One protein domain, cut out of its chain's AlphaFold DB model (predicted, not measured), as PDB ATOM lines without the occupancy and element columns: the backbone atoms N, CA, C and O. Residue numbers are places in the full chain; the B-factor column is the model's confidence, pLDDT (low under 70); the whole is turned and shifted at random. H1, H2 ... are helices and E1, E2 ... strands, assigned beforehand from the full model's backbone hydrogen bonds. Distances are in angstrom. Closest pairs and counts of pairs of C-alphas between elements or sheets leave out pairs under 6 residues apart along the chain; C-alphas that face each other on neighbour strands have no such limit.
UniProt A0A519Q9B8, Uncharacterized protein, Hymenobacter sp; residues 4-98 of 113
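What this domain is: This is residues 4 to 98 of the 113 residues of an uncharacterized protein of Hymenobacter sp (UniProt A0A519Q9B8). A strongly twisted sheet of five antiparallel strands has two helices over one of its faces, the long H2 over the part with E5 and the short H1 over the E1 edge. A small two-stranded sheet, E3 with E7, sits by the last turns of H2, and residues 19 to 24 of the loop between E1 and E2 stick out. The printed part has 95 residues, with two named helices and seven named strands in the order H1 E1 E2 E3 E4 E5 E6 H2 E7. The large sheet has the order E1, E2, E4, E5, E6, and the class is mixed, helices and strands. The whole is compact, with a radius of gyration of the C-alphas of 12.7 A, and rounded, spanning 35 by 25 by 24 A.

Where its parts are: H1, residues 4 to 9, begins with C-alpha 4 at (-22.252, 39.993, -34.238). E1 is residues 11 to 13, E2 residues 29 to 33 with a length of 13.6 A, and E3 residues 35 to 37. E4 is residues 44 to 47, 10.3 A long; E5 is residues 53 to 57, 13.2 A; E6 is residues 68 to 73, 13.9 A. H2, residues 77 to 90, is 19.8 A long and begins with C-alpha 77 at (-15.642, 31.329, -26.391). E7, residues 94 to 97, ends with C-alpha 97 at (-23.341, 24.694, -46.709).

How they stand to each other: E1 and E2 form a hairpin at 136 degrees, with N 12 and O 32 at 2.8 A. E2 and E4 are antiparallel at 160 degrees, with N 31 and O 45 at 2.9 A. E4, E5 and E6 form a meander, each strand the antiparallel neighbour of the one before; N 44 and O 57 are 2.8 A apart, and N 54 and O 72 are 2.8 A apart. H2 is on this sheet at a height of 9.3 A, over E5 and along the strands, at 13 degrees to E5 on the local plane. The closest C-alphas of E6 and H2 are those of Val 72 and Phe 80, 6.0 A apart. H1 is on the same face at a height of 8.4 A, only just over E1, on which 3 of its 6 C-alphas fall. H1 and H2 are apart. E2 runs on into E3 at 73 degrees. E3 and E7 are antiparallel at 139 degrees, with N 95 and O 36 at 2.7 A. The closest C-alphas of E3 and H2 are those of Ala 37 and Tyr 88, 5.9 A apart. In H1 and H2 every O i to N i+4 pair is within hydrogen-bond range.

The domain as a whole: The C-alphas farthest apart are those of Gln 22 and Gly 92, at 36.0 A. The printed part has no cut. The link from E1 to E2, 15 residues, is long, and its residues 19 to 24 stand free. The mean pLDDT of the printed part is 83.4, and residues 15 to 27 are under 70.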
ATOM      1  N   THR A   4     -23.308  39.723 -33.259       83.44
ATOM      2  CA  THR A   4     -22.252  39.993 -34.238       83.44
ATOM      3  C   THR A   4     -21.194  38.896 -34.243       83.44
ATOM      4  O   THR A   4     -20.726  38.501 -35.307       83.44
ATOM      5  N   TYR A   5     -20.849  38.369 -33.065       86.38
ATOM      6  CA  TYR A   5     -19.892  37.276 -32.949       86.38
ATOM      7  C   TYR A   5     -20.432  35.992 -33.589       86.38
ATOM      8  O   TYR A   5     -19.760  35.413 -34.437       86.38
ATOM      9  N   LEU A   6     -21.661  35.585 -33.262       86.75
ATOM     10  CA  LEU A   6     -22.267  34.385 -33.847       86.75
ATOM     11  C   LEU A   6     -22.396  34.511 -35.371       86.75
ATOM     12  O   LEU A   6     -21.981  33.615 -36.106       86.75
ATOM     13  N   ARG A   7     -22.863  35.660 -35.867       86.06
ATOM     14  CA  ARG A   7     -22.950  35.923 -37.310       86.06
ATOM     15  C   ARG A   7     -21.598  35.876 -38.006       86.06
ATOM     16  O   ARG A   7     -21.516  35.343 -39.106       86.06
ATOM     17  N   SER A   8     -20.545  36.395 -37.370       86.56
ATOM     18  CA  SER A   8     -19.187  36.344 -37.927       86.56
ATOM     19  C   SER A   8     -18.657  34.918 -38.084       86.56
ATOM     20  O   SER A   8     -17.830  34.675 -38.955       86.56
ATOM     21  N   LEU A   9     -19.162  33.976 -37.282       87.06
ATOM     22  CA  LEU A   9     -18.809  32.563 -37.385       87.06
ATOM     23  C   LEU A   9     -19.605  31.818 -38.465       87.06
ATOM     24  O   LEU A   9     -19.192  30.730 -38.838       87.06
ATOM     25  N   GLY A  10     -20.707  32.381 -38.974       87.94
ATOM     26  CA  GLY A  10     -21.604  31.705 -39.922       87.94
ATOM     27  C   GLY A  10     -22.952  31.289 -39.328       87.94
ATOM     28  O   GLY A  10     -23.740  30.621 -39.991       87.94
ATOM     29  N   PHE A  11     -23.266  31.697 -38.095       88.88
ATOM     30  CA  PHE A  11     -24.586  31.451 -37.519       88.88
ATOM     31  C   PHE A  11     -25.638  32.423 -38.061       88.88
ATOM     32  O   PHE A  11     -25.460  33.645 -38.074       88.88
ATOM     33  N   VAL A  12     -26.789  31.873 -38.434       87.62
ATOM     34  CA  VAL A  12     -27.958  32.598 -38.928       87.62
ATOM     35  C   VAL A  12     -29.100  32.423 -37.923       87.62
ATOM     36  O   VAL A  12     -29.357  31.302 -37.490       87.62
ATOM     37  N   PRO A  13     -29.788  33.499 -37.500       84.06
ATOM     38  CA  PRO A  13     -30.911  33.373 -36.577       84.06
ATOM     39  C   PRO A  13     -32.040  32.561 -37.217       84.06
ATOM     40  O   PRO A  13     -32.375  32.772 -38.384       84.06
ATOM     41  N   THR A  14     -32.654  31.665 -36.448       80.06
ATOM     42  CA  THR A  14     -33.816  30.907 -36.926       80.06
ATOM     43  C   THR A  14     -35.071  31.785 -36.926       80.06
ATOM     44  O   THR A  14     -35.152  32.781 -36.205       80.06
ATOM     45  N   THR A  15     -36.070  31.440 -37.743       61.34
ATOM     46  CA  THR A  15     -37.296  32.228 -38.014       61.34
ATOM     47  C   THR A  15     -38.099  32.608 -36.768       61.34
ATOM     48  O   THR A  15     -38.926  33.517 -36.825       61.34
ATOM     49  N   ARG A  16     -37.874  31.913 -35.648       54.88
ATOM     50  CA  ARG A  16     -38.534  32.164 -34.363       54.88
ATOM     51  C   ARG A  16     -37.842  33.234 -33.515       54.88
ATOM     52  O   ARG A  16     -38.425  33.683 -32.531       54.88
ATOM     53  N   SER A  17     -36.640  33.662 -33.890       52.12
ATOM     54  CA  SER A  17     -35.975  34.795 -33.255       52.12
ATOM     55  C   SER A  17     -36.606  36.104 -33.760       52.12
ATOM     56  O   SER A  17     -36.743  36.280 -34.976       52.12
ATOM     57  N   PRO A  18     -37.029  37.023 -32.870       50.00
ATOM     58  CA  PRO A  18     -37.730  38.237 -33.266       50.00
ATOM     59  C   PRO A  18     -36.893  39.033 -34.272       50.00
ATOM     60  O   PRO A  18     -35.732  39.362 -34.045       50.00
ATOM     61  N   ARG A  19     -37.516  39.323 -35.417       46.66
ATOM     62  CA  ARG A  19     -36.926  39.905 -36.632       46.66
ATOM     63  C   ARG A  19     -36.609  41.405 -36.503       46.66
ATOM     64  O   ARG A  19     -36.639  42.130 -37.492       46.66
ATOM     65  N   SER A  20     -36.344  41.878 -35.291       43.41
ATOM     66  CA  SER A  20     -36.026  43.272 -35.002       43.41
ATOM     67  C   SER A  20     -34.551  43.378 -34.654       43.41
ATOM     68  O   SER A  20     -34.041  42.583 -33.872       43.41
ATOM     69  N   SER A  21     -33.873  44.370 -35.231       45.38
ATOM     70  CA  SER A  21     -32.433  44.668 -35.142       45.38
ATOM     71  C   SER A  21     -31.889  44.962 -33.730       45.38
ATOM     72  O   SER A  21     -30.853  45.600 -33.580       45.38
ATOM     73  N   GLN A  22     -32.586  44.514 -32.690       48.88
ATOM     74  CA  GLN A  22     -32.256  44.621 -31.279       48.88
ATOM     75  C   GLN A  22     -32.724  43.339 -30.577       48.88
ATOM     76  O   GLN A  22     -33.623  43.368 -29.739       48.88
ATOM     77  N   MET A  23     -32.140  42.186 -30.918       54.94
ATOM     78  CA  MET A  23     -32.174  41.074 -29.968       54.94
ATOM     79  C   MET A  23     -31.398  41.528 -28.738       54.94
ATOM     80  O   MET A  23     -30.171  41.637 -28.764       54.94
ATOM     81  N   VAL A  24     -32.118  41.847 -27.666       57.22
ATOM     82  CA  VAL A  24     -31.484  42.057 -26.372       57.22
ATOM     83  C   VAL A  24     -30.962  40.686 -25.962       57.22
ATOM     84  O   VAL A  24     -31.749  39.769 -25.755       57.22
ATOM     85  N   PHE A  25     -29.640  40.518 -25.891       61.75
ATOM     86  CA  PHE A  25     -28.994  39.235 -25.564       61.75
ATOM     87  C   PHE A  25     -29.371  38.695 -24.171       61.75
ATOM     88  O   PHE A  25     -29.043  37.562 -23.839       61.75
ATOM     89  N   SER A  26     -30.100  39.494 -23.385       60.97
ATOM     90  CA  SER A  26     -30.785  39.098 -22.158       60.97
ATOM     91  C   SER A  26     -32.086  38.313 -22.392       60.97
ATOM     92  O   SER A  26     -32.734  37.948 -21.419       60.97
ATOM     93  N   GLN A  27     -32.505  38.093 -23.643       69.69
ATOM     94  CA  GLN A  27     -33.654  37.266 -24.024       69.69
ATOM     95  C   GLN A  27     -33.212  35.907 -24.584       69.69
ATOM     96  O   GLN A  27     -32.043  35.711 -24.918       69.69
ATOM     97  N   ALA A  28     -34.141  34.952 -24.682       78.12
ATOM     98  CA  ALA A  28     -33.850  33.678 -25.329       78.12
ATOM     99  C   ALA A  28     -33.627  33.882 -26.834       78.12
ATOM    100  O   ALA A  28     -34.447  34.514 -27.504       78.12
ATOM    101  N   TRP A  29     -32.537  33.335 -27.362       84.38
ATOM    102  CA  TRP A  29     -32.185  33.445 -28.777       84.38
ATOM    103  C   TRP A  29     -31.723  32.106 -29.333       84.38
ATOM    104  O   TRP A  29     -31.265  31.233 -28.592       84.38
ATOM    105  N   ARG A  30     -31.879  31.941 -30.651       87.06
ATOM    106  CA  ARG A  30     -31.560  30.702 -31.368       87.06
ATOM    107  C   ARG A  30     -30.971  30.989 -32.735       87.06
ATOM    108  O   ARG A  30     -31.517  31.797 -33.494       87.06
ATOM    109  N   TYR A  31     -29.885  30.294 -33.045       89.31
ATOM    110  CA  TYR A  31     -29.215  30.375 -34.333       89.31
ATOM    111  C   TYR A  31     -28.879  28.983 -34.861       89.31
ATOM    112  O   TYR A  31     -28.655  28.045 -34.099       89.31
ATOM    113  N   GLN A  32     -28.812  28.878 -36.180       91.50
ATOM    114  CA  GLN A  32     -28.373  27.709 -36.919       91.50
ATOM    115  C   GLN A  32     -27.050  28.022 -37.605       91.50
ATOM    116  O   GLN A  32     -26.887  29.106 -38.165       91.50
ATOM    117  N   PHE A  33     -26.108  27.090 -37.577       91.75
ATOM    118  CA  PHE A  33     -24.886  27.213 -38.353       91.75
ATOM    119  C   PHE A  33     -25.174  26.999 -39.837       91.75
ATOM    120  O   PHE A  33     -25.938  26.106 -40.206       91.75
ATOM    121  N   ASP A  34     -24.550  27.792 -40.702       89.88
ATOM    122  CA  ASP A  34     -24.765  27.697 -42.143       89.88
ATOM    123  C   ASP A  34     -24.127  26.455 -42.786       89.88
ATOM    124  O   ASP A  34     -24.327  26.250 -43.976       89.88
ATOM    125  N   HIS A  35     -23.419  25.602 -42.043       89.25
ATOM    126  CA  HIS A  35     -22.906  24.315 -42.530       89.25
ATOM    127  C   HIS A  35     -23.490  23.129 -41.759       89.25
ATOM    128  O   HIS A  35     -23.492  23.099 -40.524       89.25
ATOM    129  N   LEU A  36     -23.923  22.115 -42.505       91.25
ATOM    130  CA  LEU A  36     -24.235  20.794 -41.965       91.25
ATOM    131  C   LEU A  36     -22.944  20.056 -41.607       91.25
ATOM    132  O   LEU A  36     -21.870  20.389 -42.106       91.25
ATOM    133  N   ALA A  37     -23.035  19.039 -40.761       92.12
ATOM    134  CA  ALA A  37     -21.987  18.037 -40.645       92.12
ATOM    135  C   ALA A  37     -21.984  17.091 -41.864       92.12
ATOM    136  O   ALA A  37     -22.890  17.134 -42.702       92.12
ATOM    137  N   ALA A  38     -20.945  16.266 -42.006       89.75
ATOM    138  CA  ALA A  38     -20.789  15.368 -43.154       89.75
ATOM    139  C   ALA A  38     -21.891  14.295 -43.236       89.75
ATOM    140  O   ALA A  38     -22.240  13.849 -44.327       89.75
ATOM    141  N   ASP A  39     -22.481  13.931 -42.100       89.06
ATOM    142  CA  ASP A  39     -23.657  13.061 -42.008       89.06
ATOM    143  C   ASP A  39     -24.994  13.780 -42.291       89.06
ATOM    144  O   ASP A  39     -26.055  13.156 -42.283       89.06
ATOM    145  N   GLY A  40     -24.950  15.084 -42.575       87.62
ATOM    146  CA  GLY A  40     -26.111  15.913 -42.882       87.62
ATOM    147  C   GLY A  40     -26.789  16.534 -41.662       87.62
ATOM    148  O   GLY A  40     -27.807  17.209 -41.833       87.62
ATOM    149  N   LEU A  41     -26.256  16.356 -40.447       90.50
ATOM    150  CA  LEU A  41     -26.867  16.939 -39.255       90.50
ATOM    151  C   LEU A  41     -26.614  18.452 -39.162       90.50
ATOM    152  O   LEU A  41     -25.483  18.912 -39.337       90.50
ATOM    153  N   PRO A  42     -27.651  19.256 -38.873       91.75
ATOM    154  CA  PRO A  42     -27.488  20.678 -38.618       91.75
ATOM    155  C   PRO A  42     -26.923  20.925 -37.219       91.75
ATOM    156  O   PRO A  42     -27.111  20.129 -36.302       91.75
ATOM    157  N   LEU A  43     -26.278  22.078 -37.049       92.19
ATOM    158  CA  LEU A  43     -25.814  22.565 -35.758       92.19
ATOM    159  C   LEU A  43     -26.643  23.778 -35.340       92.19
ATOM    160  O   LEU A  43     -26.682  24.785 -36.049       92.19
ATOM    161  N   PHE A  44     -27.268  23.700 -34.172       91.81
ATOM    162  CA  PHE A  44     -28.000  24.797 -33.556       91.81
ATOM    163  C   PHE A  44     -27.331  25.231 -32.259       91.81
ATOM    164  O   PHE A  44     -26.773  24.422 -31.517       91.81
ATOM    165  N   ILE A  45     -27.421  26.530 -31.989       91.00
ATOM    166  CA  ILE A  45     -27.072  27.135 -30.712       91.00
ATOM    167  C   ILE A  45     -28.296  27.857 -30.162       91.00
ATOM    168  O   ILE A  45     -28.927  28.662 -30.855       91.00
ATOM    169  N   GLU A  46     -28.613  27.595 -28.901       89.50
ATOM    170  CA  GLU A  46     -29.620  28.345 -28.166       89.50
ATOM    171  C   GLU A  46     -29.075  28.903 -26.857       89.50
ATOM    172  O   GLU A  46     -28.179  28.341 -26.229       89.50
ATOM    173  N   HIS A  47     -29.671  30.005 -26.427       86.75
ATOM    174  CA  HIS A  47     -29.471  30.571 -25.106       86.75
ATOM    175  C   HIS A  47     -30.807  30.614 -24.376       86.75
ATOM    176  O   HIS A  47     -31.719  31.325 -24.816       86.75
ATOM    177  N   PRO A  48     -30.957  29.849 -23.286       80.38
ATOM    178  CA  PRO A  48     -32.137  29.921 -22.444       80.38
ATOM    179  C   PRO A  48     -32.206  31.267 -21.714       80.38
ATOM    180  O   PRO A  48     -31.203  31.798 -21.247       80.38
ATOM    181  N   LEU A  49     -33.414  31.811 -21.571       79.94
ATOM    182  CA  LEU A  49     -33.634  33.047 -20.824       79.94
ATOM    183  C   LEU A  49     -33.159  32.896 -19.368       79.94
ATOM    184  O   LEU A  49     -33.623  32.001 -18.663       79.94
ATOM    185  N   GLY A  50     -32.294  33.806 -18.909       73.31
ATOM    186  CA  GLY A  50     -31.865  33.871 -17.507       73.31
ATOM    187  C   GLY A  50     -30.837  32.816 -17.090       73.31
ATOM    188  O   GLY A  50     -30.656  32.607 -15.894       73.31
ATOM    189  N   ILE A  51     -30.179  32.152 -18.046       79.50
ATOM    190  CA  ILE A  51     -29.083  31.215 -17.786       79.50
ATOM    191  C   ILE A  51     -27.848  31.710 -18.535       79.50
ATOM    192  O   ILE A  51     -27.897  31.819 -19.753       79.50
ATOM    193  N   ASP A  52     -26.734  31.934 -17.838       84.50
ATOM    194  CA  ASP A  52     -25.442  32.320 -18.432       84.50
ATOM    195  C   ASP A  52     -24.747  31.152 -19.165       84.50
ATOM    196  O   ASP A  52     -23.552  30.905 -19.024       84.50
ATOM    197  N   ALA A  53     -25.497  30.404 -19.973       86.94
ATOM    198  CA  ALA A  53     -24.989  29.283 -20.748       86.94
ATOM    199  C   ALA A  53     -25.628  29.218 -22.135       86.94
ATOM    200  O   ALA A  53     -26.813  29.493 -22.323       86.94
ATOM    201  N   CYS A  54     -24.837  28.779 -23.105       88.81
ATOM    202  CA  CYS A  54     -25.286  28.416 -24.438       88.81
ATOM    203  C   CYS A  54     -25.380  26.895 -24.546       88.81
ATOM    204  O   CYS A  54     -24.495  26.169 -24.091       88.81
ATOM    205  N   ARG A  55     -26.430  26.411 -25.200       91.06
ATOM    206  CA  ARG A  55     -26.642  24.993 -25.487       91.06
ATOM    207  C   ARG A  55     -26.450  24.740 -26.969       91.06
ATOM    208  O   ARG A  55     -26.898  25.534 -27.794       91.06
ATOM    209  N   LEU A  56     -25.792  23.636 -27.281       92.31
ATOM    210  CA  LEU A  56     -25.558  23.155 -28.633       92.31
ATOM    211  C   LEU A  56     -26.358  21.872 -28.857       92.31
ATOM    212  O   LEU A  56     -26.302  20.942 -28.047       92.31
ATOM    213  N   SER A  57     -27.103  21.838 -29.955       92.81
ATOM    214  CA  SER A  57     -28.000  20.738 -30.306       92.81
ATOM    215  C   SER A  57     -28.048  20.528 -31.815       92.81
ATOM    216  O   SER A  57     -27.738  21.422 -32.601       92.81
ATOM    217  N   THR A  58     -28.473  19.339 -32.231       91.19
ATOM    218  CA  THR A  58     -28.805  19.046 -33.636       91.19
ATOM    219  C   THR A  58     -30.262  19.362 -33.970       91.19
ATOM    220  O   THR A  58     -30.685  19.278 -35.119       91.19
ATOM    221  N   LEU A  59     -31.040  19.765 -32.964       88.31
ATOM    222  CA  LEU A  59     -32.432  20.181 -33.090       88.31
ATOM    223  C   LEU A  59     -32.561  21.686 -32.862       88.31
ATOM    224  O   LEU A  59     -31.898  22.242 -31.989       88.31
ATOM    225  N   GLU A  60     -33.470  22.331 -33.596       83.50
ATOM    226  CA  GLU A  60     -33.749  23.770 -33.457       83.50
ATOM    227  C   GLU A  60     -34.287  24.136 -32.063       83.50
ATOM    228  O   GLU A  60     -34.066  25.238 -31.561       83.50
ATOM    229  N   SER A  61     -35.044  23.231 -31.443       80.75
ATOM    230  CA  SER A  61     -35.676  23.453 -30.144       80.75
ATOM    231  C   SER A  61     -35.595  22.177 -29.307       80.75
ATOM    232  O   SER A  61     -36.590  21.451 -29.244       80.75
ATOM    233  N   PRO A  62     -34.440  21.885 -28.686       80.12
ATOM    234  CA  PRO A  62     -34.303  20.729 -27.808       80.12
ATOM    235  C   PRO A  62     -35.296  20.847 -26.641       80.12
ATOM    236  O   PRO A  62     -35.364  21.877 -25.969       80.12
ATOM    237  N   LEU A  63     -36.117  19.816 -26.432       77.75
ATOM    238  CA  LEU A  63     -37.093  19.777 -25.334       77.75
ATOM    239  C   LEU A  63     -36.523  19.051 -24.117       77.75
ATOM    240  O   LEU A  63     -36.933  19.318 -22.988       77.75
ATOM    241  N   THR A  64     -35.573  18.144 -24.346       82.56
ATOM    242  CA  THR A  64     -34.939  17.341 -23.307       82.56
ATOM    243  C   THR A  64     -33.441  17.609 -23.246       82.56
ATOM    244  O   THR A  64     -32.821  18.045 -24.213       82.56
ATOM    245  N   ALA A  65     -32.830  17.317 -22.098       79.88
ATOM    246  CA  ALA A  65     -31.383  17.441 -21.943       79.88
ATOM    247  C   ALA A  65     -30.599  16.475 -22.852       79.88
ATOM    248  O   ALA A  65     -29.440  16.739 -23.142       79.88
ATOM    249  N   GLN A  66     -31.219  15.384 -23.313       84.75
ATOM    250  CA  GLN A  66     -30.588  14.409 -24.212       84.75
ATOM    251  C   GLN A  66     -30.417  14.947 -25.638       84.75
ATOM    252  O   GLN A  66     -29.535  14.495 -26.359       84.75
ATOM    253  N   ASP A  67     -31.222  15.938 -26.022       85.56
ATOM    254  CA  ASP A  67     -31.134  16.606 -27.323       85.56
ATOM    255  C   ASP A  67     -29.974  17.623 -27.383       85.56
ATOM    256  O   ASP A  67     -29.621  18.125 -28.455       85.56
ATOM    257  N   VAL A  68     -29.399  17.959 -26.222       89.56
ATOM    258  CA  VAL A  68     -28.297  18.911 -26.060       89.56
ATOM    259  C   VAL A  68     -27.011  18.126 -25.852       89.56
ATOM    260  O   VAL A  68     -26.818  17.498 -24.815       89.56
ATOM    261  N   PHE A  69     -26.096  18.194 -26.813       91.25
ATOM    262  CA  PHE A  69     -24.832  17.462 -26.715       91.25
ATOM    263  C   PHE A  69     -23.743  18.254 -25.981       91.25
ATOM    264  O   PHE A  69     -22.791  17.663 -25.475       91.25
ATOM    265  N   ALA A  70     -23.863  19.583 -25.897       91.56
ATOM    266  CA  ALA A  70     -22.945  20.413 -25.125       91.56
ATOM    267  C   ALA A  70     -23.649  21.634 -24.523       91.56
ATOM    268  O   ALA A  70     -24.476  22.282 -25.162       91.56
ATOM    269  N   SER A  71     -23.289  21.961 -23.282       91.62
ATOM    270  CA  SER A  71     -23.637  23.219 -22.619       91.62
ATOM    271  C   SER A  71     -22.345  23.926 -22.240       91.62
ATOM    272  O   SER A  71     -21.504  23.341 -21.560       91.62
ATOM    273  N   VAL A  72     -22.173  25.157 -22.705       92.12
ATOM    274  CA  VAL A  72     -20.972  25.969 -22.481       92.12
ATOM    275  C   VAL A  72     -21.364  27.286 -21.837       92.12
ATOM    276  O   VAL A  72     -22.472  27.770 -22.054       92.12
ATOM    277  N   ASP A  73     -20.466  27.879 -21.058       89.56
ATOM    278  CA  ASP A  73     -20.706  29.207 -20.497       89.56
ATOM    279  C   ASP A  73     -20.897  30.236 -21.623       89.56
ATOM    280  O   ASP A  73     -20.227  30.189 -22.662       89.56
ATOM    281  N   LEU A  74     -21.815  31.182 -21.425       85.19
ATOM    282  CA  LEU A  74     -22.114  32.225 -22.402       85.19
ATOM    283  C   LEU A  74     -20.866  33.046 -22.773       85.19
ATOM    284  O   LEU A  74     -20.781  33.577 -23.886       85.19
ATOM    285  N   HIS A  75     -19.902  33.193 -21.871       86.75
ATOM    286  CA  HIS A  75     -18.701  34.002 -22.071       86.75
ATOM    287  C   HIS A  75     -17.485  33.172 -22.488       86.75
ATOM    288  O   HIS A  75     -16.532  33.738 -23.034       86.75
ATOM    289  N   ASP A  76     -17.537  31.848 -22.327       90.19
ATOM    290  CA  ASP A  76     -16.443  30.954 -22.690       90.19
ATOM    291  C   ASP A  76     -16.454  30.618 -24.185       90.19
ATOM    292  O   ASP A  76     -16.969  29.605 -24.668       90.19
ATOM    293  N   ARG A  77     -15.830  31.513 -24.950       89.56
ATOM    294  CA  ARG A  77     -15.642  31.329 -26.391       89.56
ATOM    295  C   ARG A  77     -14.741  30.138 -26.705       89.56
ATOM    296  O   ARG A  77     -14.914  29.536 -27.758       89.56
ATOM    297  N   SER A  78     -13.781  29.815 -25.840       91.12
ATOM    298  CA  SER A  78     -12.841  28.726 -26.099       91.12
ATOM    299  C   SER A  78     -13.544  27.378 -25.982       91.12
ATOM    300  O   SER A  78     -13.461  26.577 -26.914       91.12
ATOM    301  N   ALA A  79     -14.320  27.177 -24.915       90.81
ATOM    302  CA  ALA A  79     -15.156  25.993 -24.750       90.81
ATOM    303  C   ALA A  79     -16.193  25.868 -25.873       90.81
ATOM    304  O   ALA A  79     -16.425  24.773 -26.380       90.81
ATOM    305  N   PHE A  80     -16.771  26.987 -26.317       91.56
ATOM    306  CA  PHE A  80     -17.695  26.993 -27.447       91.56
ATOM    307  C   PHE A  80     -17.052  26.495 -28.748       91.56
ATOM    308  O   PHE A  80     -17.592  25.600 -29.398       91.56
ATOM    309  N   HIS A  81     -15.881  27.026 -29.110       91.62
ATOM    310  CA  HIS A  81     -15.138  26.561 -30.286       91.62
ATOM    311  C   HIS A  81     -14.754  25.086 -30.162       91.62
ATOM    312  O   HIS A  81     -14.940  24.329 -31.110       91.62
ATOM    313  N   ALA A  82     -14.296  24.658 -28.983       93.19
ATOM    314  CA  ALA A  82     -13.967  23.261 -28.730       93.19
ATOM    315  C   ALA A  82     -15.187  22.341 -28.910       93.19
ATOM    316  O   ALA A  82     -15.067  21.290 -29.536       93.19
ATOM    317  N   ALA A  83     -16.366  22.747 -28.431       93.44
ATOM    318  CA  ALA A  83     -17.602  21.988 -28.589       93.44
ATOM    319  C   ALA A  83     -18.054  21.902 -30.057       93.44
ATOM    320  O   ALA A  83     -18.458  20.832 -30.509       93.44
ATOM    321  N   MET A  84     -17.927  22.990 -30.826       92.75
ATOM    322  CA  MET A  84     -18.181  22.965 -32.272       92.75
ATOM    323  C   MET A  84     -17.212  22.033 -33.003       92.75
ATOM    324  O   MET A  84     -17.633  21.214 -33.817       92.75
ATOM    325  N   SER A  85     -15.911  22.129 -32.714       92.75
ATOM    326  CA  SER A  85     -14.908  21.250 -33.317       92.75
ATOM    327  C   SER A  85     -15.161  19.787 -32.963       92.75
ATOM    328  O   SER A  85     -15.114  18.940 -33.851       92.75
ATOM    329  N   ALA A  86     -15.483  19.487 -31.702       93.19
ATOM    330  CA  ALA A  86     -15.813  18.137 -31.258       93.19
ATOM    331  C   ALA A  86     -17.043  17.580 -31.987       93.19
ATOM    332  O   ALA A  86     -17.010  16.434 -32.428       93.19
ATOM    333  N   PHE A  87     -18.085  18.400 -32.177       93.06
ATOM    334  CA  PHE A  87     -19.261  18.035 -32.966       93.06
ATOM    335  C   PHE A  87     -18.872  17.649 -34.397       93.06
ATOM    336  O   PHE A  87     -19.119  16.524 -34.822       93.06
ATOM    337  N   TYR A  88     -18.192  18.529 -35.133       92.00
ATOM    338  CA  TYR A  88     -17.834  18.216 -36.516       92.00
ATOM    339  C   TYR A  88     -16.892  17.018 -36.619       92.00
ATOM    340  O   TYR A  88     -17.077  16.195 -37.504       92.00
ATOM    341  N   VAL A  89     -15.931  16.859 -35.706       93.19
ATOM    342  CA  VAL A  89     -15.061  15.671 -35.682       93.19
ATOM    343  C   VAL A  89     -15.871  14.390 -35.457       93.19
ATOM    344  O   VAL A  89     -15.641  13.405 -36.156       93.19
ATOM    345  N   ALA A  90     -16.837  14.400 -34.535       91.88
ATOM    346  CA  ALA A  90     -17.690  13.244 -34.259       91.88
ATOM    347  C   ALA A  90     -18.605  12.878 -35.441       91.88
ATOM    348  O   ALA A  90     -18.889  11.702 -35.656       91.88
ATOM    349  N   HIS A  91     -19.018  13.872 -36.231       91.94
ATOM    350  CA  HIS A  91     -19.940  13.713 -37.357       91.94
ATOM    351  C   HIS A  91     -19.243  13.672 -38.731       91.94
ATOM    352  O   HIS A  91     -19.856  13.941 -39.763       91.94
ATOM    353  N   GLY A  92     -17.950  13.320 -38.763       88.12
ATOM    354  CA  GLY A  92     -17.203  13.077 -40.005       88.12
ATOM    355  C   GLY A  92     -16.709  14.332 -40.734       88.12
ATOM    356  O   GLY A  92     -16.221  14.240 -41.857       88.12
ATOM    357  N   GLY A  93     -16.798  15.496 -40.098       90.94
ATOM    358  CA  GLY A  93     -16.318  16.783 -40.587       90.94
ATOM    359  C   GLY A  93     -17.439  17.768 -40.903       90.94
ATOM    360  O   GLY A  93     -18.627  17.496 -40.725       90.94
ATOM    361  N   MET A  94     -17.041  18.948 -41.377       89.94
ATOM    362  CA  MET A  94     -17.966  19.950 -41.900       89.94
ATOM    363  C   MET A  94     -18.408  19.543 -43.308       89.94
ATOM    364  O   MET A  94     -17.578  19.279 -44.176       89.94
ATOM    365  N   GLY A  95     -19.717  19.462 -43.505       87.44
ATOM    366  CA  GLY A  95     -20.365  19.065 -44.744       87.44
ATOM    367  C   GLY A  95     -20.917  20.257 -45.523       87.44
ATOM    368  O   GLY A  95     -20.341  21.346 -45.564       87.44
ATOM    369  N   THR A  96     -22.046  20.028 -46.189       86.88
ATOM    370  CA  THR A  96     -22.632  20.977 -47.138       86.88
ATOM    371  C   THR A  96     -23.089  22.264 -46.459       86.88
ATOM    372  O   THR A  96     -23.746  22.247 -45.416       86.88
ATOM    373  N   ARG A  97     -22.810  23.394 -47.107       85.75
ATOM    374  CA  ARG A  97     -23.341  24.694 -46.709       85.75
ATOM    375  C   ARG A  97     -24.832  24.790 -47.040       85.75
ATOM    376  O   ARG A  97     -25.236  24.585 -48.184       85.75
ATOM    377  N   LEU A  98     -25.646  25.123 -46.048       79.88
ATOM    378  CA  LEU A  98     -27.059  25.434 -46.193       79.88
ATOM    379  C   LEU A  98     -27.229  26.726 -46.992       79.88
ATOM    380  O   LEU A  98     -26.653  27.767 -46.668       79.88
TER     381      LEU A  98